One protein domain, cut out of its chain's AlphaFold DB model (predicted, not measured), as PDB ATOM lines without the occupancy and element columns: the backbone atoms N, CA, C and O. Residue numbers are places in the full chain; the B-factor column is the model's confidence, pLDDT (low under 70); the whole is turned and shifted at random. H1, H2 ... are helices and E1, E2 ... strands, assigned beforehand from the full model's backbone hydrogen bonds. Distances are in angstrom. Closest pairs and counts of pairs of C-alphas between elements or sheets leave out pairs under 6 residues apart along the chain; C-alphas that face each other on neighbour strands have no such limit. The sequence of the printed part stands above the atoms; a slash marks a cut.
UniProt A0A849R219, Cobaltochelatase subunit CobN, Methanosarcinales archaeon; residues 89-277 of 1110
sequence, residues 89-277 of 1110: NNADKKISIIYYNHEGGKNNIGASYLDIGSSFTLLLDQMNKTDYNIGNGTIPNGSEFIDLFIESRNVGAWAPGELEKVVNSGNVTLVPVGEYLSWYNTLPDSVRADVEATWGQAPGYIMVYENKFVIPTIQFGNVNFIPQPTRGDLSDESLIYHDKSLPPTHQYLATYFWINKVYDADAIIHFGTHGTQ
ATOM      1  N   ASN A  89      26.351 -15.062   6.630       98.19
ATOM      2  CA  ASN A  89      25.246 -14.459   7.375       98.19
ATOM      3  C   ASN A  89      25.486 -12.947   7.457       98.19
ATOM      4  O   ASN A  89      26.628 -12.526   7.614       98.19
ATOM      5  N   ASN A  90      24.432 -12.129   7.436       98.31
ATOM      6  CA  ASN A  90      24.575 -10.667   7.519       98.31
ATOM      7  C   ASN A  90      25.381 -10.209   8.751       98.31
ATOM      8  O   ASN A  90      26.186  -9.292   8.641       98.31
ATOM      9  N   ALA A  91      25.250 -10.906   9.886       98.06
ATOM     10  CA  ALA A  91      25.999 -10.624  11.113       98.06
ATOM     11  C   ALA A  91      27.521 -10.834  10.991       98.06
ATOM     12  O   ALA A  91      28.278 -10.242  11.756       98.06
ATOM     13  N   ASP A  92      27.956 -11.683  10.055       98.19
ATOM     14  CA  ASP A  92      29.365 -12.001   9.823       98.19
ATOM     15  C   ASP A  92      29.984 -11.109   8.730       98.19
ATOM     16  O   ASP A  92      31.193 -10.889   8.761       98.19
ATOM     17  N   LYS A  93      29.169 -10.569   7.808       98.62
ATOM     18  CA  LYS A  93      29.626  -9.743   6.676       98.62
ATOM     19  C   LYS A  93      30.323  -8.468   7.135       98.62
ATOM     20  O   LYS A  93      29.817  -7.783   8.025       98.62
ATOM     21  N   LYS A  94      31.423  -8.128   6.467       98.75
ATOM     22  CA  LYS A  94      32.171  -6.876   6.583       98.75
ATOM     23  C   LYS A  94      31.954  -6.005   5.351       98.75
ATOM     24  O   LYS A  94      32.224  -6.444   4.237       98.75
ATOM     25  N   ILE A  95      31.484  -4.780   5.554       98.81
ATOM     26  CA  ILE A  95      31.128  -3.846   4.480       98.81
ATOM     27  C   ILE A  95      31.958  -2.570   4.625       98.81
ATOM     28  O   ILE A  95      31.951  -1.951   5.691       98.81
ATOM     29  N   SER A  96      32.634  -2.161   3.554       98.75
ATOM     30  CA  SER A  96      33.295  -0.854   3.481       98.75
ATOM     31  C   SER A  96      32.484   0.099   2.616       98.75
ATOM     32  O   SER A  96      32.243  -0.187   1.447       98.75
ATOM     33  N   ILE A  97      32.053   1.216   3.195       98.69
ATOM     34  CA  ILE A  97      31.278   2.264   2.529       98.69
ATOM     35  C   ILE A  97      32.217   3.429   2.210       98.69
ATOM     36  O   ILE A  97      32.821   4.022   3.103       98.69
ATOM     37  N   ILE A  98      32.342   3.742   0.927       98.12
ATOM     38  CA  ILE A  98      33.162   4.817   0.387       98.12
ATOM     39  C   ILE A  98      32.258   6.007   0.062       98.12
ATOM     40  O   ILE A  98      31.307   5.871  -0.709       98.12
ATOM     41  N   TYR A  99      32.565   7.161   0.654       96.25
ATOM     42  CA  TYR A  99      31.927   8.460   0.390       96.25
ATOM     43  C   TYR A  99      32.970   9.460  -0.126       96.25
ATOM     44  O   TYR A  99      34.159   9.146  -0.115       96.25
ATOM     45  N   TYR A 100      32.579  10.654  -0.577       92.38
ATOM     46  CA  TYR A 100      33.516  11.573  -1.241       92.38
ATOM     47  C   TYR A 100      33.881  12.798  -0.414       92.38
ATOM     48  O   TYR A 100      33.053  13.363   0.303       92.38
ATOM     49  N   ASN A 101      35.150  13.185  -0.546       87.56
ATOM     50  CA  ASN A 101      35.757  14.388   0.011       87.56
ATOM     51  C   ASN A 101      37.053  14.679  -0.773       87.56
ATOM     52  O   ASN A 101      38.157  14.462  -0.270       87.56
ATOM     53  N   HIS A 102      36.905  15.050  -2.052       78.88
ATOM     54  CA  HIS A 102      38.007  15.070  -3.030       78.88
ATOM     55  C   HIS A 102      38.935  16.287  -2.891       78.88
ATOM     56  O   HIS A 102      40.147  16.128  -2.965       78.88
ATOM     57  N   GLU A 103      38.390  17.470  -2.602       78.19
ATOM     58  CA  GLU A 103      39.155  18.716  -2.365       78.19
ATOM     59  C   GLU A 103      39.915  18.736  -1.028       78.19
ATOM     60  O   GLU A 103      40.778  19.588  -0.802       78.19
ATOM     61  N   GLY A 104      39.582  17.810  -0.120       81.12
ATOM     62  CA  GLY A 104      40.021  17.829   1.274       81.12
ATOM     63  C   GLY A 104      39.468  19.022   2.066       81.12
ATOM     64  O   GLY A 104      38.986  20.012   1.526       81.12
ATOM     65  N   GLY A 105      39.522  18.930   3.394       89.88
ATOM     66  CA  GLY A 105      38.893  19.951   4.242       89.88
ATOM     67  C   GLY A 105      37.401  19.691   4.484       89.88
ATOM     68  O   GLY A 105      36.877  18.620   4.175       89.88
ATOM     69  N   LYS A 106      36.751  20.633   5.175       95.56
ATOM     70  CA  LYS A 106      35.482  20.393   5.892       95.56
ATOM     71  C   LYS A 106      34.205  20.790   5.139       95.56
ATOM     72  O   LYS A 106      33.122  20.469   5.613       95.56
ATOM     73  N   ASN A 107      34.318  21.489   4.012       94.25
ATOM     74  CA  ASN A 107      33.222  22.059   3.207       94.25
ATOM     75  C   ASN A 107      32.561  21.058   2.241       94.25
ATOM     76  O   ASN A 107      31.361  21.149   1.988       94.25
ATOM     77  N   ASN A 108      33.335  20.126   1.675       91.88
ATOM     78  CA  ASN A 108      32.894  19.287   0.559       91.88
ATOM     79  C   ASN A 108      32.904  17.791   0.925       91.88
ATOM     80  O   ASN A 108      33.729  17.021   0.435       91.88
ATOM     81  N   ILE A 109      32.015  17.378   1.833       93.94
ATOM     82  CA  ILE A 109      31.752  15.967   2.171       93.94
ATOM     83  C   ILE A 109      30.354  15.602   1.660       93.94
ATOM     84  O   ILE A 109      29.354  15.963   2.270       93.94
ATOM     85  N   GLY A 110      30.238  14.910   0.529       91.88
ATOM     86  CA  GLY A 110      28.915  14.725  -0.075       91.88
ATOM     87  C   GLY A 110      28.897  13.922  -1.363       91.88
ATOM     88  O   GLY A 110      29.914  13.387  -1.799       91.88
ATOM     89  N   ALA A 111      27.719  13.871  -1.977       91.06
ATOM     90  CA  ALA A 111      27.489  13.328  -3.308       91.06
ATOM     91  C   ALA A 111      26.513  14.239  -4.072       91.06
ATOM     92  O   ALA A 111      25.775  15.013  -3.465       91.06
ATOM     93  N   SER A 112      26.529  14.185  -5.401       88.75
ATOM     94  CA  SER A 112      25.711  15.042  -6.264       88.75
ATOM     95  C   SER A 112      24.217  14.811  -6.010       88.75
ATOM     96  O   SER A 112      23.720  13.693  -6.162       88.75
ATOM     97  N   TYR A 113      23.515  15.875  -5.606       94.00
ATOM     98  CA  TYR A 113      22.082  15.889  -5.294       94.00
ATOM     99  C   TYR A 113      21.587  14.882  -4.233       94.00
ATOM    100  O   TYR A 113      20.420  14.481  -4.246       94.00
ATOM    101  N   LEU A 114      22.450  14.482  -3.290       96.31
ATOM    102  CA  LEU A 114      22.145  13.441  -2.303       96.31
ATOM    103  C   LEU A 114      22.582  13.832  -0.880       96.31
ATOM    104  O   LEU A 114      23.774  13.963  -0.602       96.31
ATOM    105  N   ASP A 115      21.626  13.906   0.050       97.06
ATOM    106  CA  ASP A 115      21.909  13.981   1.490       97.06
ATOM    107  C   ASP A 115      22.432  12.623   1.978       97.06
ATOM    108  O   ASP A 115      21.672  11.703   2.304       97.06
ATOM    109  N   ILE A 116      23.758  12.488   2.014       95.56
ATOM    110  CA  ILE A 116      24.426  11.261   2.449       95.56
ATOM    111  C   ILE A 116      24.264  10.989   3.953       95.56
ATOM    112  O   ILE A 116      24.229   9.824   4.342       95.56
ATOM    113  N   GLY A 117      24.107  12.013   4.801       95.50
ATOM    114  CA  GLY A 117      24.018  11.849   6.256       95.50
ATOM    115  C   GLY A 117      22.723  11.149   6.667       95.50
ATOM    116  O   GLY A 117      22.737  10.102   7.330       95.50
ATOM    117  N   SER A 118      21.582  11.666   6.204       97.00
ATOM    118  CA  SER A 118      20.288  11.011   6.426       97.00
ATOM    119  C   SER A 118      20.209   9.671   5.689       97.00
ATOM    120  O   SER A 118      19.686   8.694   6.230       97.00
ATOM    121  N   SER A 119      20.799   9.572   4.491       98.19
ATOM    122  CA  SER A 119      20.859   8.315   3.732       98.19
ATOM    123  C   SER A 119      21.609   7.202   4.478       98.19
ATOM    124  O   SER A 119      21.131   6.066   4.531       98.19
ATOM    125  N   PHE A 120      22.753   7.504   5.103       97.88
ATOM    126  CA  PHE A 120      23.510   6.536   5.904       97.88
ATOM    127  C   PHE A 120      22.786   6.144   7.190       97.88
ATOM    128  O   PHE A 120      22.794   4.964   7.552       97.88
ATOM    129  N   THR A 121      22.087   7.088   7.826       97.62
ATOM    130  CA  THR A 121      21.202   6.813   8.970       97.62
ATOM    131  C   THR A 121      20.166   5.735   8.613       97.62
ATOM    132  O   THR A 121      20.035   4.728   9.316       97.62
ATOM    133  N   LEU A 122      19.468   5.900   7.481       98.06
ATOM    134  CA  LEU A 122      18.446   4.960   7.003       98.06
ATOM    135  C   LEU A 122      19.037   3.616   6.548       98.06
ATOM    136  O   LEU A 122      18.483   2.557   6.863       98.06
ATOM    137  N   LEU A 123      20.173   3.639   5.843       98.19
ATOM    138  CA  LEU A 123      20.873   2.431   5.405       98.19
ATOM    139  C   LEU A 123      21.305   1.576   6.604       98.19
ATOM    140  O   LEU A 123      21.019   0.377   6.628       98.19
ATOM    141  N   LEU A 124      21.938   2.171   7.620       97.88
ATOM    142  CA  LEU A 124      22.378   1.444   8.815       97.88
ATOM    143  C   LEU A 124      21.216   0.916   9.654       97.88
ATOM    144  O   LEU A 124      21.312  -0.187  10.190       97.88
ATOM    145  N   ASP A 125      20.109   1.654   9.756       97.25
ATOM    146  CA  ASP A 125      18.910   1.182  10.450       97.25
ATOM    147  C   ASP A 125      18.320  -0.056   9.751       97.25
ATOM    148  O   ASP A 125      18.029  -1.063  10.406       97.25
ATOM    149  N   GLN A 126      18.247  -0.063   8.416       97.38
ATOM    150  CA  GLN A 126      17.809  -1.243   7.661       97.38
ATOM    151  C   GLN A 126      18.837  -2.395   7.700       97.38
ATOM    152  O   GLN A 126      18.447  -3.564   7.782       97.38
ATOM    153  N   MET A 127      20.143  -2.106   7.716       97.81
ATOM    154  CA  MET A 127      21.194  -3.113   7.936       97.81
ATOM    155  C   MET A 127      21.051  -3.771   9.320       97.81
ATOM    156  O   MET A 127      21.009  -4.997   9.424       97.81
ATOM    157  N   ASN A 128      20.865  -2.983  10.377       96.88
ATOM    158  CA  ASN A 128      20.638  -3.470  11.740       96.88
ATOM    159  C   ASN A 128      19.358  -4.325  11.840       96.88
ATOM    160  O   ASN A 128      19.372  -5.428  12.386       96.88
ATOM    161  N   LYS A 129      18.254  -3.873  11.226       97.12
ATOM    162  CA  LYS A 129      16.991  -4.634  11.110       97.12
ATOM    163  C   LYS A 129      17.121  -5.945  10.329       97.12
ATOM    164  O   LYS A 129      16.252  -6.807  10.459       97.12
ATOM    165  N   THR A 130      18.169  -6.096   9.519       96.81
ATOM    166  CA  THR A 130      18.465  -7.301   8.730       96.81
ATOM    167  C   THR A 130      19.667  -8.084   9.273       96.81
ATOM    168  O   THR A 130      20.297  -8.842   8.537       96.81
ATOM    169  N   ASP A 131      19.938  -7.959  10.577       96.75
ATOM    170  CA  ASP A 131      20.962  -8.691  11.336       96.75
ATOM    171  C   ASP A 131      22.426  -8.392  10.939       96.75
ATOM    172  O   ASP A 131      23.309  -9.167  11.303       96.75
ATOM    173  N   TYR A 132      22.738  -7.297  10.232       98.25
ATOM    174  CA  TYR A 132      24.140  -6.870  10.071       98.25
ATOM    175  C   TYR A 132      24.717  -6.379  11.404       98.25
ATOM    176  O   TYR A 132      24.065  -5.655  12.157       98.25
ATOM    177  N   ASN A 133      25.971  -6.734  11.689       97.75
ATOM    178  CA  ASN A 133      26.655  -6.266  12.892       97.75
ATOM    179  C   ASN A 133      27.091  -4.800  12.736       97.75
ATOM    180  O   ASN A 133      28.199  -4.542  12.283       97.75
ATOM    181  N   ILE A 134      26.264  -3.849  13.173       95.75
ATOM    182  CA  ILE A 134      26.638  -2.423  13.264       95.75
ATOM    183  C   ILE A 134      27.278  -2.042  14.621       95.75
ATOM    184  O   ILE A 134      27.497  -0.870  14.926       95.75
ATOM    185  N   GLY A 135      27.592  -3.031  15.465       92.56
ATOM    186  CA  GLY A 135      28.116  -2.829  16.815       92.56
ATOM    187  C   GLY A 135      27.034  -2.530  17.863       92.56
ATOM    188  O   GLY A 135      25.856  -2.803  17.668       92.56
ATOM    189  N   ASN A 136      27.455  -1.991  19.014       79.38
ATOM    190  CA  ASN A 136      26.569  -1.627  20.136       79.38
ATOM    191  C   ASN A 136      26.352  -0.102  20.261       79.38
ATOM    192  O   ASN A 136      25.924   0.365  21.318       79.38
ATOM    193  N   GLY A 137      26.735   0.672  19.242       73.06
ATOM    194  CA  GLY A 137      26.536   2.120  19.214       73.06
ATOM    195  C   GLY A 137      25.081   2.491  18.928       73.06
ATOM    196  O   GLY A 137      24.319   1.691  18.384       73.06
ATOM    197  N   THR A 138      24.701   3.718  19.276       89.00
ATOM    198  CA  THR A 138      23.528   4.355  18.664       89.00
ATOM    199  C   THR A 138      23.867   4.650  17.202       89.00
ATOM    200  O   THR A 138      25.000   5.035  16.917       89.00
ATOM    201  N   ILE A 139      22.916   4.462  16.286       95.31
ATOM    202  CA  ILE A 139      23.063   4.931  14.901       95.31
ATOM    203  C   ILE A 139      23.001   6.467  14.945       95.31
ATOM    204  O   ILE A 139      22.006   6.971  15.474       95.31
ATOM    205  N   PRO A 140      24.028   7.193  14.465       95.69
ATOM    206  CA  PRO A 140      23.986   8.650  14.387       95.69
ATOM    207  C   PRO A 140      22.857   9.120  13.469       95.69
ATOM    208  O   PRO A 140      22.455   8.396  12.559       95.69
ATOM    209  N   ASN A 141      22.358  10.331  13.700       95.56
ATOM    210  CA  ASN A 141      21.522  11.041  12.735       95.56
ATOM    211  C   ASN A 141      22.377  11.756  11.661       95.56
ATOM    212  O   ASN A 141      23.603  11.650  11.672       95.56
ATOM    213  N   GLY A 142      21.736  12.477  10.734       93.19
ATOM    214  CA  GLY A 142      22.405  13.127   9.603       93.19
ATOM    215  C   GLY A 142      23.544  14.078   9.991       93.19
ATOM    216  O   GLY A 142      24.657  13.901   9.497       93.19
ATOM    217  N   SER A 143      23.314  15.023  10.909       93.75
ATOM    218  CA  SER A 143      24.359  15.967  11.335       93.75
ATOM    219  C   SER A 143      25.435  15.292  12.189       93.75
ATOM    220  O   SER A 143      26.618  15.515  11.957       93.75
ATOM    221  N   GLU A 144      25.060  14.355  13.068       95.94
ATOM    222  CA  GLU A 144      26.035  13.545  13.821       95.94
ATOM    223  C   GLU A 144      26.943  12.704  12.893       95.94
ATOM    224  O   GLU A 144      28.091  12.422  13.241       95.94
ATOM    225  N   PHE A 145      26.465  12.299  11.707       95.69
ATOM    226  CA  PHE A 145      27.297  11.661  10.679       95.69
ATOM    227  C   PHE A 145      28.283  12.631  10.033       95.69
ATOM    228  O   PHE A 145      29.453  12.288   9.854       95.69
ATOM    229  N   ILE A 146      27.816  13.830   9.692       96.06
ATOM    230  CA  ILE A 146      28.643  14.887   9.112       96.06
ATOM    231  C   ILE A 146      29.748  15.312  10.088       96.06
ATOM    232  O   ILE A 146      30.904  15.375   9.676       96.06
ATOM    233  N   ASP A 147      29.447  15.481  11.379       96.19
ATOM    234  CA  ASP A 147      30.444  15.767  12.423       96.19
ATOM    235  C   ASP A 147      31.548  14.696  12.470       96.19
ATOM    236  O   ASP A 147      32.740  15.012  12.445       96.19
ATOM    237  N   LEU A 148      31.167  13.412  12.461       96.62
ATOM    238  CA  LEU A 148      32.115  12.290  12.437       96.62
ATOM    239  C   LEU A 148      32.996  12.296  11.179       96.62
ATOM    240  O   LEU A 148      34.184  11.974  11.259       96.62
ATOM    241  N   PHE A 149      32.444  12.666  10.021       96.25
ATOM    242  CA  PHE A 149      33.225  12.800   8.793       96.25
ATOM    243  C   PHE A 149      34.110  14.051   8.805       96.25
ATOM    244  O   PHE A 149      35.229  13.989   8.314       96.25
ATOM    245  N   ILE A 150      33.693  15.158   9.424       95.81
ATOM    246  CA  ILE A 150      34.533  16.350   9.625       95.81
ATOM    247  C   ILE A 150      35.731  16.028  10.536       95.81
ATOM    248  O   ILE A 150      36.852  16.467  10.254       95.81
ATOM    249  N   GLU A 151      35.533  15.228  11.588       95.69
ATOM    250  CA  GLU A 151      36.613  14.711  12.443       95.69
ATOM    251  C   GLU A 151      37.538  13.709  11.720       95.69
ATOM    252  O   GLU A 151      38.719  13.610  12.060       95.69
ATOM    253  N   SER A 152      37.025  12.977  10.724       96.12
ATOM    254  CA  SER A 152      37.729  11.910  10.002       96.12
ATOM    255  C   SER A 152      37.577  12.050   8.480       96.12
ATOM    256  O   SER A 152      36.742  11.409   7.839       96.12
ATOM    257  N   ARG A 153      38.431  12.894   7.891       95.56
ATOM    258  CA  ARG A 153      38.389  13.321   6.479       95.56
ATOM    259  C   ARG A 153      39.752  13.284   5.791       95.56
ATOM    260  O   ARG A 153      40.783  13.132   6.449       95.56
ATOM    261  N   ASN A 154      39.760  13.490   4.475       95.06
ATOM    262  CA  ASN A 154      40.985  13.797   3.745       95.06
ATOM    263  C   ASN A 154      41.482  15.208   4.114       95.06
ATOM    264  O   ASN A 154      40.698  16.137   4.328       95.06
ATOM    265  N   VAL A 155      42.803  15.374   4.179       94.50
ATOM    266  CA  VAL A 155      43.454  16.644   4.527       94.50
ATOM    267  C   VAL A 155      44.573  16.927   3.531       94.50
ATOM    268  O   VAL A 155      45.424  16.069   3.292       94.50
ATOM    269  N   GLY A 156      44.564  18.130   2.953       91.25
ATOM    270  CA  GLY A 156      45.579  18.571   2.001       91.25
ATOM    271  C   GLY A 156      46.981  18.629   2.597       91.25
ATOM    272  O   GLY A 156      47.148  18.895   3.790       91.25
ATOM    273  N   ALA A 157      48.011  18.431   1.767       90.25
ATOM    274  CA  ALA A 157      49.407  18.521   2.210       90.25
ATOM    275  C   ALA A 157      49.766  19.907   2.795       90.25
ATOM    276  O   ALA A 157      50.691  20.020   3.598       90.25
ATOM    277  N   TRP A 158      48.992  20.940   2.447       90.00
ATOM    278  CA  TRP A 158      49.067  22.303   2.979       90.00
ATOM    279  C   TRP A 158      48.585  22.472   4.433       90.00
ATOM    280  O   TRP A 158      48.768  23.552   4.991       90.00
ATOM    281  N   ALA A 159      47.958  21.457   5.044       94.06
ATOM    282  CA  ALA A 159      47.313  21.546   6.361       94.06
ATOM    283  C   ALA A 159      47.810  20.482   7.375       94.06
ATOM    284  O   ALA A 159      47.014  19.694   7.902       94.06
ATOM    285  N   PRO A 160      49.121  20.427   7.690       94.44
ATOM    286  CA  PRO A 160      49.691  19.413   8.583       94.44
ATOM    287  C   PRO A 160      49.100  19.430  10.003       94.44
ATOM    288  O   PRO A 160      49.014  18.375  10.635       94.44
ATOM    289  N   GLY A 161      48.653  20.587  10.504       96.12
ATOM    290  CA  GLY A 161      48.008  20.693  11.814       96.12
ATOM    291  C   GLY A 161      46.591  20.115  11.838       96.12
ATOM    292  O   GLY A 161      46.190  19.495  12.823       96.12
ATOM    293  N   GLU A 162      45.841  20.230  10.738       96.38
ATOM    294  CA  GLU A 162      44.556  19.533  10.592       96.38
ATOM    295  C   GLU A 162      44.756  18.016  10.449       96.38
ATOM    296  O   GLU A 162      43.981  17.250  11.021       96.38
ATOM    297  N   LEU A 163      45.824  17.564   9.779       96.69
ATOM    298  CA  LEU A 163      46.169  16.139   9.707       96.69
ATOM    299  C   LEU A 163      46.496  15.576  11.100       96.69
ATOM    300  O   LEU A 163      46.039  14.487  11.447       96.69
ATOM    301  N   GLU A 164      47.232  16.323  11.929       96.94
ATOM    302  CA  GLU A 164      47.475  15.940  13.323       96.94
ATOM    303  C   GLU A 164      46.169  15.877  14.140       96.94
ATOM    304  O   GLU A 164      45.989  14.934  14.915       96.94
ATOM    305  N   LYS A 165      45.221  16.806  13.948       96.69
ATOM    306  CA  LYS A 165      43.891  16.740  14.591       96.69
ATOM    307  C   LYS A 165      43.105  15.498  14.154       96.69
ATOM    308  O   LYS A 165      42.592  14.788  15.018       96.69
ATOM    309  N   VAL A 166      43.077  15.186  12.853       97.19
ATOM    310  CA  VAL A 166      42.431  13.973  12.314       97.19
ATOM    311  C   VAL A 166      43.049  12.708  12.917       97.19
ATOM    312  O   VAL A 166      42.317  11.837  13.378       97.19
ATOM    313  N   VAL A 167      44.380  12.616  13.024       97.75
ATOM    314  CA  VAL A 167      45.045  11.478  13.690       97.75
ATOM    315  C   VAL A 167      44.712  11.410  15.187       97.75
ATOM    316  O   VAL A 167      44.436  10.328  15.711       97.75
ATOM    317  N   ASN A 168      44.701  12.552  15.878       97.06
ATOM    318  CA  ASN A 168      44.427  12.638  17.314       97.06
ATOM    319  C   ASN A 168      42.955  12.382  17.690       97.06
ATOM    320  O   ASN A 168      42.695  12.058  18.849       97.06
ATOM    321  N   SER A 169      42.010  12.453  16.742       95.94
ATOM    322  CA  SER A 169      40.618  12.014  16.948       95.94
ATOM    323  C   SER A 169      40.525  10.531  17.347       95.94
ATOM    324  O   SER A 169      39.608  10.118  18.055       95.94
ATOM    325  N   GLY A 170      41.488   9.711  16.902       95.31
ATOM    326  CA  GLY A 170      41.463   8.254  17.038       95.31
ATOM    327  C   GLY A 170      40.546   7.539  16.037       95.31
ATOM    328  O   GLY A 170      40.598   6.313  15.955       95.31
ATOM    329  N   ASN A 171      39.776   8.280  15.236       96.06
ATOM    330  CA  ASN A 171      38.887   7.776  14.186       96.06
ATOM    331  C   ASN A 171      39.651   7.518  12.870       96.06
ATOM    332  O   ASN A 171      39.216   7.904  11.788       96.06
ATOM    333  N   VAL A 172      40.834   6.902  12.957       97.81
ATOM    334  CA  VAL A 172      41.719   6.642  11.811       97.81
ATOM    335  C   VAL A 172      42.319   5.242  11.863       97.81
ATOM    336  O   VAL A 172      42.679   4.723  12.922       97.81
ATOM    337  N   THR A 173      42.526   4.662  10.688       98.12
ATOM    338  CA  THR A 173      43.406   3.515  10.491       98.12
ATOM    339  C   THR A 173      44.802   4.018  10.120       98.12
ATOM    340  O   THR A 173      44.970   4.787   9.174       98.12
ATOM    341  N   LEU A 174      45.829   3.562  10.844       97.94
ATOM    342  CA  LEU A 174      47.230   3.881  10.554       97.94
ATOM    343  C   LEU A 174      47.954   2.660   9.978       97.94
ATOM    344  O   LEU A 174      48.261   1.725  10.719       97.94
ATOM    345  N   VAL A 175      48.276   2.681   8.682       98.19
ATOM    346  CA  VAL A 175      48.963   1.570   7.993       98.19
ATOM    347  C   VAL A 175      50.480   1.793   7.996       98.19
ATOM    348  O   VAL A 175      50.957   2.752   7.382       98.19
ATOM    349  N   PRO A 176      51.287   0.930   8.645       97.94
ATOM    350  CA  PRO A 176      52.742   1.045   8.607       97.94
ATOM    351  C   PRO A 176      53.289   0.835   7.190       97.94
ATOM    352  O   PRO A 176      52.917  -0.116   6.504       97.94
ATOM    353  N   VAL A 177      54.263   1.649   6.776       97.56
ATOM    354  CA  VAL A 177      54.860   1.563   5.424       97.56
ATOM    355  C   VAL A 177      55.454   0.183   5.121       97.56
ATOM    356  O   VAL A 177      55.365  -0.296   3.997       97.56
ATOM    357  N   GLY A 178      56.014  -0.503   6.122       97.06
ATOM    358  CA  GLY A 178      56.521  -1.871   5.953       97.06
ATOM    359  C   GLY A 178      55.437  -2.915   5.655       97.06
ATOM    360  O   GLY A 178      55.741  -3.943   5.057       97.06
ATOM    361  N   GLU A 179      54.188  -2.651   6.047       97.00
ATOM    362  CA  GLU A 179      53.028  -3.493   5.746       97.00
ATOM    363  C   GLU A 179      52.523  -3.206   4.328       97.00
ATOM    364  O   GLU A 179      52.459  -4.124   3.511       97.00
ATOM    365  N   TYR A 180      52.343  -1.921   3.988       98.12
ATOM    366  CA  TYR A 180      52.049  -1.457   2.625       98.12
ATOM    367  C   TYR A 180      53.021  -2.031   1.585       98.12
ATOM    368  O   TYR A 180      52.605  -2.611   0.582       98.12
ATOM    369  N   LEU A 181      54.328  -1.940   1.853       98.12
ATOM    370  CA  LEU A 181      55.369  -2.474   0.976       98.12
ATOM    371  C   LEU A 181      55.268  -3.996   0.793       98.12
ATOM    372  O   LEU A 181      55.771  -4.507  -0.203       98.12
ATOM    373  N   SER A 182      54.632  -4.743   1.700       97.44
ATOM    374  CA  SER A 182      54.436  -6.186   1.512       97.44
ATOM    375  C   SER A 182      53.404  -6.513   0.424       97.44
ATOM    376  O   SER A 182      53.544  -7.540  -0.236       97.44
ATOM    377  N   TRP A 183      52.434  -5.619   0.187       96.25
ATOM    378  CA  TRP A 183      51.440  -5.733  -0.887       96.25
ATOM    379  C   TRP A 183      51.904  -5.019  -2.159       96.25
ATOM    380  O   TRP A 183      51.906  -5.606  -3.230       96.25
ATOM    381  N   TYR A 184      52.405  -3.789  -2.050       97.75
ATOM    382  CA  TYR A 184      52.873  -3.004  -3.198       97.75
ATOM    383  C   TYR A 184      54.005  -3.695  -3.990       97.75
ATOM    384  O   TYR A 184      54.057  -3.631  -5.221       97.75
ATOM    385  N   ASN A 185      54.874  -4.454  -3.309       97.38
ATOM    386  CA  ASN A 185      55.917  -5.258  -3.958       97.38
ATOM    387  C   ASN A 185      55.400  -6.527  -4.680       97.38
ATOM    388  O   ASN A 185      56.212  -7.252  -5.255       97.38
ATOM    389  N   THR A 186      54.090  -6.814  -4.685       96.19
ATOM    390  CA  THR A 186      53.494  -7.893  -5.503       96.19
ATOM    391  C   THR A 186      52.990  -7.415  -6.867       96.19
ATOM    392  O   THR A 186      52.810  -8.245  -7.755       96.19
ATOM    393  N   LEU A 187      52.808  -6.101  -7.057       97.12
ATOM    394  CA  LEU A 187      52.382  -5.508  -8.331       97.12
ATOM    395  C   LEU A 187      53.416  -5.736  -9.461       97.12
ATOM    396  O   LEU A 187      54.585  -6.038  -9.181       97.12
ATOM    397  N   PRO A 188      53.041  -5.548 -10.739       96.38
ATOM    398  CA  PRO A 188      54.000  -5.491 -11.840       96.38
ATOM    399  C   PRO A 188      55.014  -4.343 -11.683       96.38
ATOM    400  O   PRO A 188      54.692  -3.278 -11.156       96.38
ATOM    401  N   ASP A 189      56.236  -4.534 -12.195       96.62
ATOM    402  CA  ASP A 189      57.284  -3.497 -12.170       96.62
ATOM    403  C   ASP A 189      56.880  -2.225 -12.937       96.62
ATOM    404  O   ASP A 189      57.279  -1.134 -12.544       96.62
ATOM    405  N   SER A 190      56.074  -2.347 -13.999       93.00
ATOM    406  CA  SER A 190      55.555  -1.206 -14.767       93.00
ATOM    407  C   SER A 190      54.659  -0.300 -13.925       93.00
ATOM    408  O   SER A 190      54.856   0.909 -13.919       93.00
ATOM    409  N   VAL A 191      53.728  -0.894 -13.172       94.94
ATOM    410  CA  VAL A 191      52.799  -0.181 -12.283       94.94
ATOM    411  C   VAL A 191      53.570   0.528 -11.169       94.94
ATOM    412  O   VAL A 191      53.345   1.704 -10.908       94.94
ATOM    413  N   ARG A 192      54.542  -0.155 -10.544       96.88
ATOM    414  CA  ARG A 192      55.397   0.475  -9.526       96.88
ATOM    415  C   ARG A 192      56.228   1.628 -10.078       96.88
ATOM    416  O   ARG A 192      56.307   2.671  -9.443       96.88
ATOM    417  N   ALA A 193      56.848   1.445 -11.243       95.50
ATOM    418  CA  ALA A 193      57.701   2.462 -11.846       95.50
ATOM    419  C   ALA A 193      56.923   3.730 -12.232       95.50
ATOM    420  O   ALA A 193      57.474   4.820 -12.124       95.50
ATOM    421  N   ASP A 194      55.663   3.594 -12.651       92.12
ATOM    422  CA  ASP A 194      54.776   4.715 -12.975       92.12
ATOM    423  C   ASP A 194      54.344   5.489 -11.713       92.12
ATOM    424  O   ASP A 194      54.557   6.700 -11.621       92.12
ATOM    425  N   VAL A 195      53.872   4.784 -10.675       94.00
ATOM    426  CA  VAL A 195      53.576   5.380  -9.356       94.00
ATOM    427  C   VAL A 195      54.812   6.083  -8.775       94.00
ATOM    428  O   VAL A 195      54.712   7.222  -8.322       94.00
ATOM    429  N   GLU A 196      55.988   5.448  -8.818       94.69
ATOM    430  CA  GLU A 196      57.237   5.998  -8.267       94.69
ATOM    431  C   GLU A 196      57.822   7.158  -9.082       94.69
ATOM    432  O   GLU A 196      58.559   7.978  -8.527       94.69
ATOM    433  N   ALA A 197      57.506   7.251 -10.377       91.69
ATOM    434  CA  ALA A 197      57.913   8.369 -11.223       91.69
ATOM    435  C   ALA A 197      57.142   9.661 -10.908       91.69
ATOM    436  O   ALA A 197      57.692  10.743 -11.112       91.69
ATOM    437  N   THR A 198      55.908   9.547 -10.404       88.88
ATOM    438  CA  THR A 198      55.056  10.690 -10.029       88.88
ATOM    439  C   THR A 198      55.143  11.002  -8.535       88.88
ATOM    440  O   THR A 198      55.388  12.143  -8.154       88.88
ATOM    441  N   TRP A 199      54.996   9.994  -7.668       90.00
ATOM    442  CA  TRP A 199      54.856  10.175  -6.214       90.00
ATOM    443  C   TRP A 199      56.144   9.929  -5.416       90.00
ATOM    444  O   TRP A 199      56.167  10.098  -4.193       90.00
ATOM    445  N   GLY A 200      57.230   9.547  -6.094       92.75
ATOM    446  CA  GLY A 200      58.487   9.161  -5.463       92.75
ATOM    447  C   GLY A 200      58.420   7.781  -4.802       92.75
ATOM    448  O   GLY A 200      57.580   6.949  -5.116       92.75
ATOM    449  N   GLN A 201      59.349   7.501  -3.889       95.25
ATOM    450  CA  GLN A 201      59.346   6.241  -3.139       95.25
ATOM    451  C   GLN A 201      58.366   6.308  -1.960       95.25
ATOM    452  O   GLN A 201      58.307   7.315  -1.249       95.25
ATOM    453  N   ALA A 202      57.679   5.197  -1.685       95.44
ATOM    454  CA  ALA A 202      56.763   5.096  -0.553       95.44
ATOM    455  C   ALA A 202      57.456   5.458   0.785       95.44
ATOM    456  O   ALA A 202      58.560   4.971   1.054       95.44
ATOM    457  N   PRO A 203      56.814   6.266   1.653       93.94
ATOM    458  CA  PRO A 203      55.391   6.620   1.617       93.94
ATOM    459  C   PRO A 203      54.981   7.821   0.748       93.94
ATOM    460  O   PRO A 203      53.786   8.071   0.634       93.94
ATOM    461  N   GLY A 204      55.907   8.580   0.161       90.62
ATOM    462  CA  GLY A 204      55.585   9.940  -0.289       90.62
ATOM    463  C   GLY A 204      55.234  10.848   0.904       90.62
ATOM    464  O   GLY A 204      55.786  10.672   1.992       90.62
ATOM    465  N   TYR A 205      54.330  11.814   0.707       89.06
ATOM    466  CA  TYR A 205      53.967  12.825   1.719       89.06
ATOM    467  C   TYR A 205      52.455  13.004   1.959       89.06
ATOM    468  O   TYR A 205      52.062  13.468   3.028       89.06
ATOM    469  N   ILE A 206      51.600  12.612   1.009       92.38
ATOM    470  CA  ILE A 206      50.141  12.791   1.087       92.38
ATOM    471  C   ILE A 206      49.557  11.882   2.175       92.38
ATOM    472  O   ILE A 206      49.707  10.662   2.104       92.38
ATOM    473  N   MET A 207      48.876  12.471   3.167       95.00
ATOM    474  CA  MET A 207      48.245  11.749   4.285       95.00
ATOM    475  C   MET A 207      49.223  10.805   5.027       95.00
ATOM    476  O   MET A 207      48.887   9.666   5.361       95.00
ATOM    477  N   VAL A 208      50.455  11.262   5.294       95.31
ATOM    478  CA  VAL A 208      51.493  10.493   6.010       95.31
ATOM    479  C   VAL A 208      51.764  11.082   7.397       95.31
ATOM    480  O   VAL A 208      52.153  12.239   7.522       95.31
ATOM    481  N   TYR A 209      51.660  10.262   8.448       96.12
ATOM    482  CA  TYR A 209      51.986  10.643   9.830       96.12
ATOM    483  C   TYR A 209      52.899   9.597  10.488       96.12
ATOM    484  O   TYR A 209      52.611   8.401  10.471       96.12
ATOM    485  N   GLU A 210      54.029  10.029  11.062       94.44
ATOM    486  CA  GLU A 210      55.040   9.155  11.699       94.44
ATOM    487  C   GLU A 210      55.451   7.914  10.864       94.44
ATOM    488  O   GLU A 210      55.610   6.811  11.397       94.44
ATOM    489  N   ASN A 211      55.621   8.067   9.544       93.69
ATOM    490  CA  ASN A 211      55.915   6.955   8.624       93.69
ATOM    491  C   ASN A 211      54.840   5.837   8.669       93.69
ATOM    492  O   ASN A 211      55.137   4.635   8.685       93.69
ATOM    493  N   LYS A 212      53.573   6.260   8.693       97.75
ATOM    494  CA  LYS A 212      52.363   5.456   8.492       97.75
ATOM    495  C   LYS A 212      51.432   6.233   7.558       97.75
ATOM    496  O   LYS A 212      51.395   7.460   7.633       97.75
ATOM    497  N   PHE A 213      50.682   5.538   6.710       98.00
ATOM    498  CA  PHE A 213      49.584   6.154   5.965       98.00
ATOM    499  C   PHE A 213      48.393   6.363   6.896       98.00
ATOM    500  O   PHE A 213      48.056   5.460   7.666       98.00
ATOM    501  N   VAL A 214      47.775   7.536   6.814       98.00
ATOM    502  CA  VAL A 214      46.538   7.882   7.509       98.00
ATOM    503  C   VAL A 214      45.372   7.586   6.572       98.00
ATOM    504  O   VAL A 214      45.246   8.179   5.500       98.00
ATOM    505  N   ILE A 215      44.522   6.652   6.982       97.81
ATOM    506  CA  ILE A 215      43.249   6.359   6.332       97.81
ATOM    507  C   ILE A 215      42.168   6.812   7.320       97.81
ATOM    508  O   ILE A 215      42.083   6.239   8.411       97.81
ATOM    509  N   PRO A 216      41.359   7.833   7.005       97.75
ATOM    510  CA  PRO A 216      40.217   8.188   7.838       97.75
ATOM    511  C   PRO A 216      39.232   7.010   7.871       97.75
ATOM    512  O   PRO A 216      39.012   6.348   6.855       97.75
ATOM    513  N   THR A 217      38.734   6.624   9.047       97.56
ATOM    514  CA  THR A 217      37.912   5.409   9.192       97.56
ATOM    515  C   THR A 217      36.952   5.527  10.372       97.56
ATOM    516  O   THR A 217      37.356   5.399  11.528       97.56
ATOM    517  N   ILE A 218      35.659   5.666  10.081       97.31
ATOM    518  CA  ILE A 218      34.589   5.576  11.081       97.31
ATOM    519  C   ILE A 218      34.048   4.141  11.097       97.31
ATOM    520  O   ILE A 218      33.624   3.630  10.063       97.31
ATOM    521  N   GLN A 219      34.058   3.464  12.252       96.25
ATOM    522  CA  GLN A 219      33.731   2.032  12.363       96.25
ATOM    523  C   GLN A 219      32.483   1.762  13.225       96.25
ATOM    524  O   GLN A 219      32.493   1.939  14.442       96.25
ATOM    525  N   PHE A 220      31.454   1.182  12.605       96.62
ATOM    526  CA  PHE A 220      30.238   0.662  13.232       96.62
ATOM    527  C   PHE A 220      30.202  -0.870  13.131       96.62
ATOM    528  O   PHE A 220      29.670  -1.442  12.184       96.62
ATOM    529  N   GLY A 221      30.812  -1.566  14.095       96.38
ATOM    530  CA  GLY A 221      30.865  -3.034  14.105       96.38
ATOM    531  C   GLY A 221      31.640  -3.605  12.912       96.38
ATOM    532  O   GLY A 221      32.853  -3.438  12.839       96.38
ATOM    533  N   ASN A 222      30.934  -4.269  11.998       98.12
ATOM    534  CA  ASN A 222      31.429  -4.787  10.721       98.12
ATOM    535  C   ASN A 222      31.052  -3.882   9.521       98.12
ATOM    536  O   ASN A 222      31.083  -4.328   8.378       98.12
ATOM    537  N   VAL A 223      30.680  -2.624   9.750       98.44
ATOM    538  CA  VAL A 223      30.517  -1.613   8.694       98.44
ATOM    539  C   VAL A 223      31.488  -0.473   8.970       98.44
ATOM    540  O   VAL A 223      31.510   0.029  10.094       98.44
ATOM    541  N   ASN A 224      32.316  -0.071   8.005       98.06
ATOM    542  CA  ASN A 224      33.087   1.176   8.101       98.06
ATOM    543  C   ASN A 224      32.746   2.166   6.991       98.06
ATOM    544  O   ASN A 224      32.268   1.781   5.929       98.06
ATOM    545  N   PHE A 225      33.005   3.436   7.284       98.31
ATOM    546  CA  PHE A 225      32.920   4.559   6.365       98.31
ATOM    547  C   PHE A 225      34.320   5.138   6.183       98.31
ATOM    548  O   PHE A 225      35.029   5.363   7.169       98.31
ATOM    549  N   ILE A 226      34.715   5.337   4.929       98.06
ATOM    550  CA  ILE A 226      36.040   5.820   4.532       98.06
ATOM    551  C   ILE A 226      35.834   6.859   3.420       98.06
ATOM    552  O   ILE A 226      35.176   6.537   2.427       98.06
ATOM    553  N   PRO A 227      36.369   8.086   3.537       96.38
ATOM    554  CA  PRO A 227      36.358   9.026   2.428       96.38
ATOM    555  C   PRO A 227      37.268   8.477   1.328       96.38
ATOM    556  O   PRO A 227      38.369   7.997   1.609       96.38
ATOM    557  N   GLN A 228      36.833   8.534   0.072       95.44
ATOM    558  CA  GLN A 228      37.653   8.093  -1.044       95.44
ATOM    559  C   GLN A 228      38.951   8.909  -1.062       95.44
ATOM    560  O   GLN A 228      38.889  10.138  -1.030       95.44
ATOM    561  N   PRO A 229      40.122   8.256  -1.119       93.50
ATOM    562  CA  PRO A 229      41.386   8.938  -1.335       93.50
ATOM    563  C   PRO A 229      41.361   9.864  -2.553       93.50
ATOM    564  O   PRO A 229      40.779   9.542  -3.590       93.50
ATOM    565  N   THR A 230      42.039  10.999  -2.434       85.44
ATOM    566  CA  THR A 230      42.127  12.014  -3.491       85.44
ATOM    567  C   THR A 230      43.112  11.573  -4.577       85.44
ATOM    568  O   THR A 230      44.076  10.852  -4.292       85.44
ATOM    569  N   ARG A 231      42.903  11.988  -5.834       80.62
ATOM    570  CA  ARG A 231      43.707  11.489  -6.968       80.62
ATOM    571  C   ARG A 231      45.110  12.084  -7.008       80.62
ATOM    572  O   ARG A 231      46.059  11.391  -7.361       80.62
ATOM    573  N   GLY A 232      45.215  13.351  -6.629       74.19
ATOM    574  CA  GLY A 232      46.452  14.139  -6.627       74.19
ATOM    575  C   GLY A 232      46.236  15.606  -6.247       74.19
ATOM    576  O   GLY A 232      47.185  16.358  -6.096       74.19
ATOM    577  N   ASP A 233      44.993  15.999  -6.027       68.62
ATOM    578  CA  ASP A 233      44.510  17.379  -5.898       68.62
ATOM    579  C   ASP A 233      44.969  18.012  -4.567       68.62
ATOM    580  O   ASP A 233      45.098  19.222  -4.425       68.62
ATOM    581  N   LEU A 234      45.334  17.154  -3.608       67.19
ATOM    582  CA  LEU A 234      45.916  17.480  -2.304       67.19
ATOM    583  C   LEU A 234      47.453  17.591  -2.291       67.19
ATOM    584  O   LEU A 234      48.052  17.539  -1.211       67.19
ATOM    585  N   SER A 235      48.098  17.623  -3.463       70.31
ATOM    586  CA  SER A 235      49.543  17.401  -3.612       70.31
ATOM    587  C   SER A 235      50.330  18.646  -4.068       70.31
ATOM    588  O   SER A 235      50.172  19.708  -3.477       70.31
ATOM    589  N   ASP A 236      51.239  18.506  -5.034       68.31
ATOM    590  CA  ASP A 236      52.120  19.560  -5.542       68.31
ATOM    591  C   ASP A 236      51.457  20.288  -6.724       68.31
ATOM    592  O   ASP A 236      51.056  19.657  -7.705       68.31
ATOM    593  N   GLU A 237      51.378  21.617  -6.644       70.25
ATOM    594  CA  GLU A 237      50.781  22.499  -7.659       70.25
ATOM    595  C   GLU A 237      51.366  22.293  -9.066       70.25
ATOM    596  O   GLU A 237      50.671  22.484 -10.065       70.25
ATOM    597  N   SER A 238      52.631  21.871  -9.181       67.94
ATOM    598  CA  SER A 238      53.258  21.588 -10.478       67.94
ATOM    599  C   SER A 238      52.593  20.428 -11.225       67.94
ATOM    600  O   SER A 238      52.541  20.446 -12.456       67.94
ATOM    601  N   LEU A 239      52.023  19.449 -10.512       74.25
ATOM    602  CA  LEU A 239      51.364  18.287 -11.115       74.25
ATOM    603  C   LEU A 239      50.043  18.646 -11.808       74.25
ATOM    604  O   LEU A 239      49.664  17.959 -12.754       74.25
ATOM    605  N   ILE A 240      49.394  19.741 -11.395       74.94
ATOM    606  CA  ILE A 240      48.170  20.270 -12.016       74.94
ATOM    607  C   ILE A 240      48.432  20.654 -13.485       74.94
ATOM    608  O   ILE A 240      47.614  20.391 -14.363       74.94
ATOM    609  N   TYR A 241      49.612  21.215 -13.767       78.31
ATOM    610  CA  TYR A 241      49.992  21.751 -15.081       78.31
ATOM    611  C   TYR A 241      50.826  20.787 -15.936       78.31
ATOM    612  O   TYR A 241      51.393  21.190 -16.955       78.31
ATOM    613  N   HIS A 242      50.961  19.522 -15.531       67.56
ATOM    614  CA  HIS A 242      51.775  18.548 -16.252       67.56
ATOM    615  C   HIS A 242      50.929  17.557 -17.067       67.56
ATOM    616  O   HIS A 242      49.993  16.916 -16.581       67.56
ATOM    617  N   ASP A 243      51.299  17.409 -18.341       56.62
ATOM    618  CA  ASP A 243      50.651  16.517 -19.303       56.62
ATOM    619  C   ASP A 243      51.033  15.046 -19.063       56.62
ATOM    620  O   ASP A 243      51.921  14.488 -19.714       56.62
ATOM    621  N   LYS A 244      50.394  14.431 -18.059       58.06
ATOM    622  CA  LYS A 244      50.375  12.978 -17.826       58.06
ATOM    623  C   LYS A 244      49.056  12.523 -17.208       58.06
ATOM    624  O   LYS A 244      48.461  13.205 -16.374       58.06
ATOM    625  N   SER A 245      48.643  11.304 -17.539       72.44
ATOM    626  CA  SER A 245      47.645  10.566 -16.764       72.44
ATOM    627  C   SER A 245      48.180  10.323 -15.346       72.44
ATOM    628  O   SER A 245      49.129   9.557 -15.183       72.44
ATOM    629  N   LEU A 246      47.611  10.973 -14.325       83.31
ATOM    630  CA  LEU A 246      48.104  10.845 -12.950       83.31
ATOM    631  C   LEU A 246      47.791   9.441 -12.385       83.31
ATOM    632  O   LEU A 246      46.609   9.080 -12.297       83.31
ATOM    633  N   PRO A 247      48.808   8.643 -11.995       90.38
ATOM    634  CA  PRO A 247      48.589   7.382 -11.298       90.38
ATOM    635  C   PRO A 247      48.085   7.639  -9.867       90.38
ATOM    636  O   PRO A 247      48.363   8.699  -9.303       90.38
ATOM    637  N   PRO A 248      47.385   6.684  -9.232       92.94
ATOM    638  CA  PRO A 248      46.917   6.822  -7.854       92.94
ATOM    639  C   PRO A 248      48.074   7.021  -6.864       92.94
ATOM    640  O   PRO A 248      49.147   6.428  -7.004       92.94
ATOM    641  N   THR A 249      47.833   7.826  -5.827       93.69
ATOM    642  CA  THR A 249      48.814   8.083  -4.764       93.69
ATOM    643  C   THR A 249      49.118   6.818  -3.948       93.69
ATOM    644  O   THR A 249      48.336   5.861  -3.900       93.69
ATOM    645  N   HIS A 250      50.237   6.813  -3.219       96.12
ATOM    646  CA  HIS A 250      50.546   5.723  -2.290       96.12
ATOM    647  C   HIS A 250      49.481   5.532  -1.195       96.12
ATOM    648  O   HIS A 250      49.221   4.394  -0.809       96.12
ATOM    649  N   GLN A 251      48.837   6.605  -0.717       95.75
ATOM    650  CA  GLN A 251      47.755   6.496   0.269       95.75
ATOM    651  C   GLN A 251      46.449   5.976  -0.359       95.75
ATOM    652  O   GLN A 251      45.741   5.201   0.290       95.75
ATOM    653  N   TYR A 252      46.191   6.277  -1.638       96.94
ATOM    654  CA  TYR A 252      45.099   5.675  -2.411       96.94
ATOM    655  C   TYR A 252      45.255   4.147  -2.455       96.94
ATOM    656  O   TYR A 252      44.366   3.408  -2.026       96.94
ATOM    657  N   LEU A 253      46.434   3.669  -2.870       97.69
ATOM    658  CA  LEU A 253      46.777   2.242  -2.880       97.69
ATOM    659  C   LEU A 253      46.724   1.621  -1.473       97.69
ATOM    660  O   LEU A 253      46.178   0.534  -1.299       97.69
ATOM    661  N   ALA A 254      47.259   2.303  -0.453       98.12
ATOM    662  CA  ALA A 254      47.257   1.806   0.925       98.12
ATOM    663  C   ALA A 254      45.839   1.626   1.488       98.12
ATOM    664  O   ALA A 254      45.590   0.643   2.188       98.12
ATOM    665  N   THR A 255      44.916   2.531   1.152       98.19
ATOM    666  CA  THR A 255      43.508   2.462   1.560       98.19
ATOM    667  C   THR A 255      42.828   1.216   1.010       98.19
ATOM    668  O   THR A 255      42.318   0.399   1.777       98.19
ATOM    669  N   TYR A 256      42.884   1.007  -0.305       98.44
ATOM    670  CA  TYR A 256      42.232  -0.144  -0.929       98.44
ATOM    671  C   TYR A 256      42.922  -1.478  -0.604       98.44
ATOM    672  O   TYR A 256      42.242  -2.480  -0.378       98.44
ATOM    673  N   PHE A 257      44.251  -1.507  -0.447       98.38
ATOM    674  CA  PHE A 257      44.931  -2.691   0.092       98.38
ATOM    675  C   PHE A 257      44.503  -3.007   1.528       98.38
ATOM    676  O   PHE A 257      44.304  -4.178   1.849       98.38
ATOM    677  N   TRP A 258      44.308  -2.001   2.385       98.44
ATOM    678  CA  TRP A 258      43.793  -2.233   3.731       98.44
ATOM    679  C   TRP A 258      42.366  -2.800   3.700       98.44
ATOM    680  O   TRP A 258      42.123  -3.822   4.345       98.44
ATOM    681  N   ILE A 259      41.462  -2.222   2.899       98.62
ATOM    682  CA  ILE A 259      40.083  -2.716   2.714       98.62
ATOM    683  C   ILE A 259      40.090  -4.194   2.287       98.62
ATOM    684  O   ILE A 259      39.470  -5.037   2.939       98.62
ATOM    685  N   ASN A 260      40.847  -4.528   1.239       97.81
ATOM    686  CA  ASN A 260      40.816  -5.855   0.617       97.81
ATOM    687  C   ASN A 260      41.664  -6.921   1.338       97.81
ATOM    688  O   ASN A 260      41.418  -8.108   1.143       97.81
ATOM    689  N   LYS A 261      42.697  -6.546   2.115       95.44
ATOM    690  CA  LYS A 261      43.681  -7.503   2.680       95.44
ATOM    691  C   LYS A 261      43.809  -7.496   4.205       95.44
ATOM    692  O   LYS A 261      44.359  -8.454   4.748       95.44
ATOM    693  N   VAL A 262      43.345  -6.450   4.893       97.12
ATOM    694  CA  VAL A 262      43.476  -6.309   6.359       97.12
ATOM    695  C   VAL A 262      42.114  -6.229   7.032       97.12
ATOM    696  O   VAL A 262      41.845  -7.001   7.953       97.12
ATOM    697  N   TYR A 263      41.250  -5.325   6.565       98.25
ATOM    698  CA  TYR A 263      39.842  -5.341   6.936       98.25
ATOM    699  C   TYR A 263      39.164  -6.586   6.368       98.25
ATOM    700  O   TYR A 263      38.413  -7.237   7.095       98.25
ATOM    701  N   ASP A 264      39.533  -6.977   5.138       97.69
ATOM    702  CA  ASP A 264      39.060  -8.190   4.461       97.69
ATOM    703  C   ASP A 264      37.532  -8.093   4.273       97.69
ATOM    704  O   ASP A 264      36.749  -8.819   4.886       97.69
ATOM    705  N   ALA A 265      37.123  -7.060   3.523       98.62
ATOM    706  CA  ALA A 265      35.729  -6.729   3.233       98.62
ATOM    707  C   ALA A 265      35.065  -7.781   2.328       98.62
ATOM    708  O   ALA A 265      35.613  -8.148   1.292       98.62
ATOM    709  N   ASP A 266      33.842  -8.200   2.666       98.81
ATOM    710  CA  ASP A 266      33.021  -9.063   1.805       98.81
ATOM    711  C   ASP A 266      32.395  -8.282   0.632       98.81
ATOM    712  O   ASP A 266      32.005  -8.876  -0.374       98.81
ATOM    713  N   ALA A 267      32.253  -6.958   0.774       98.81
ATOM    714  CA  ALA A 267      31.812  -6.047  -0.280       98.81
ATOM    715  C   ALA A 267      32.237  -4.594  -0.008       98.81
ATOM    716  O   ALA A 267      32.321  -4.155   1.144       98.81
ATOM    717  N   ILE A 268      32.404  -3.835  -1.091       98.81
ATOM    718  CA  ILE A 268      32.538  -2.378  -1.084       98.81
ATOM    719  C   ILE A 268      31.218  -1.759  -1.563       98.81
ATOM    720  O   ILE A 268      30.614  -2.235  -2.529       98.81
ATOM    721  N   ILE A 269      30.779  -0.696  -0.893       98.69
ATOM    722  CA  ILE A 269      29.750   0.218  -1.389       98.69
ATOM    723  C   ILE A 269      30.416   1.549  -1.714       98.69
ATOM    724  O   ILE A 269      30.803   2.254  -0.793       98.69
ATOM    725  N   HIS A 270      30.501   1.936  -2.983       97.94
ATOM    726  CA  HIS A 270      30.711   3.345  -3.338       97.94
ATOM    727  C   HIS A 270      29.352   4.042  -3.298       97.94
ATOM    728  O   HIS A 270      28.380   3.470  -3.785       97.94
ATOM    729  N   PHE A 271      29.225   5.204  -2.654       97.25
ATOM    730  CA  PHE A 271      27.909   5.766  -2.326       97.25
ATOM    731  C   PHE A 271      27.667   7.150  -2.938       97.25
ATOM    732  O   PHE A 271      28.232   8.146  -2.492       97.25
ATOM    733  N   GLY A 272      26.773   7.206  -3.929       90.88
ATOM    734  CA  GLY A 272      26.422   8.418  -4.668       90.88
ATOM    735  C   GLY A 272      27.444   8.770  -5.751       90.88
ATOM    736  O   GLY A 272      28.412   8.051  -5.977       90.88
ATOM    737  N   THR A 273      27.267   9.906  -6.409       84.31
ATOM    738  CA  THR A 273      28.144  10.395  -7.489       84.31
ATOM    739  C   THR A 273      29.020  11.541  -6.939       84.31
ATOM    740  O   THR A 273      28.525  12.324  -6.136       84.31
ATOM    741  N   HIS A 274      30.318  11.693  -7.227       74.69
ATOM    742  CA  HIS A 274      31.180  11.025  -8.211       74.69
ATOM    743  C   HIS A 274      32.306  10.233  -7.522       74.69
ATOM    744  O   HIS A 274      33.031  10.781  -6.688       74.69
ATOM    745  N   GLY A 275      32.496   8.967  -7.903       84.12
ATOM    746  CA  GLY A 275      33.690   8.200  -7.542       84.12
ATOM    747  C   GLY A 275      34.903   8.599  -8.377       84.12
ATOM    748  O   GLY A 275      34.760   9.160  -9.458       84.12
ATOM    749  N   THR A 276      36.111   8.315  -7.879       90.69
ATOM    750  CA  THR A 276      37.380   8.539  -8.608       90.69
ATOM    751  C   THR A 276      38.103   7.257  -9.029       90.69
ATOM    752  O   THR A 276      39.151   7.338  -9.667       90.69
ATOM    753  N   GLN A 277      37.591   6.076  -8.668       94.56
ATOM    754  CA  GLN A 277      38.302   4.797  -8.830       94.56
ATOM    755  C   GLN A 277      38.172   4.274 -10.262       94.56
ATOM    756  O   GLN A 277      39.153   3.831 -10.856       94.56
TER     757      GLN A 277
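This is residues 89 to 277 of the 1110 residues of the protein "Cobaltochelatase subunit CobN" of Methanosarcinales archaeon (UniProt A0A849R219). A small four-stranded sheet and a two-stranded ribbon, E2 and E3, join where E3 runs on into E4 of the sheet at 61 degrees, and helix H7 packs on both the sheet and the ribbon. H1 and H2 meet at a corner toward one end, H4 and H5 lie toward the other, H3 packs on the ribbon, and little H6, which follows E5 and comes before H7 along the chain, sits far out, its centre 22.3 A from the mean of the C-alphas. The printed part has 189 residues with seven named helices and six named strands, in the order E1 H1 H2 H3 E2 H4 H5 E3 E4 E5 H6 H7 E6, a mixed class. The larger sheet runs E4 E5 E1 E6 and is mixed; the whole is compact, with a radius of gyration of the C-alphas of 16.7 A and spans of 48 by 34 by 30 A.

Begin at E1, residues 95 to 99, parallel to E6, residues 267 to 270, with N 98 and O 269 at 2.7 A. E1 is also parallel to E5, residues 223 to 227, where N 97 and O 224 are 2.8 A apart. E5 and E4, residues 218 to 220, form an antiparallel hairpin, N 220 to O 223 at 2.8 A. H1, residues 116 to 129, and H2, residues 142 to 151, each only graze this sheet; H1 touches H2 with residues 116 to 121 alone, the closest C-alphas being Gly 117 and Gly 142, 3.9 A. Look next at H3, residues 160 to 168, close but not clearly touching H2: C-alphas 151 and 166 are closest, 5.9 A. E2, residues 172 to 176, is antiparallel to E3, residues 212 to 216, with N 173 and O 215 at 2.8 A. H4, residues 177 to 184, only just touches H7, residues 250 to 263, with 3 pairs of C-alphas within 8 A, closest Tyr 180 and Ala 254, 6.0 A; H7 does so with residues 254 to 257 alone. H5, residues 189 to 199, is apart from H6, residues 237 to 240. H7 is on the larger sheet at a height of 10.2 A. E5, H6, H7 and E6 make a split strand-helix-strand unit, two parallel strands with E1 between, its crossover right-handed. O i to N i+4 pairs are all within hydrogen-bond range in H1, H2, H3 and H5, 2 of 4 in H4 and 9 of 10 in H7; H6 is too short for one.

Find C-alpha 95 at (31.128, -3.846, 4.480), where E1 begins. H1 measures 19.6 A, H7 17.9 A and H5 15.1 A; E6 ends at C-alpha 270, (30.711, 3.345, -3.338).

The farthest C-alphas, Lys 129 and Asp 243, are 50.1 A apart. The printed part has no cut; links E1 to H1, H1 to H2 and H5 to E3 are long. Seven residues, 233 to 234, 236, 238 and 242 to 244, have pLDDT under 70.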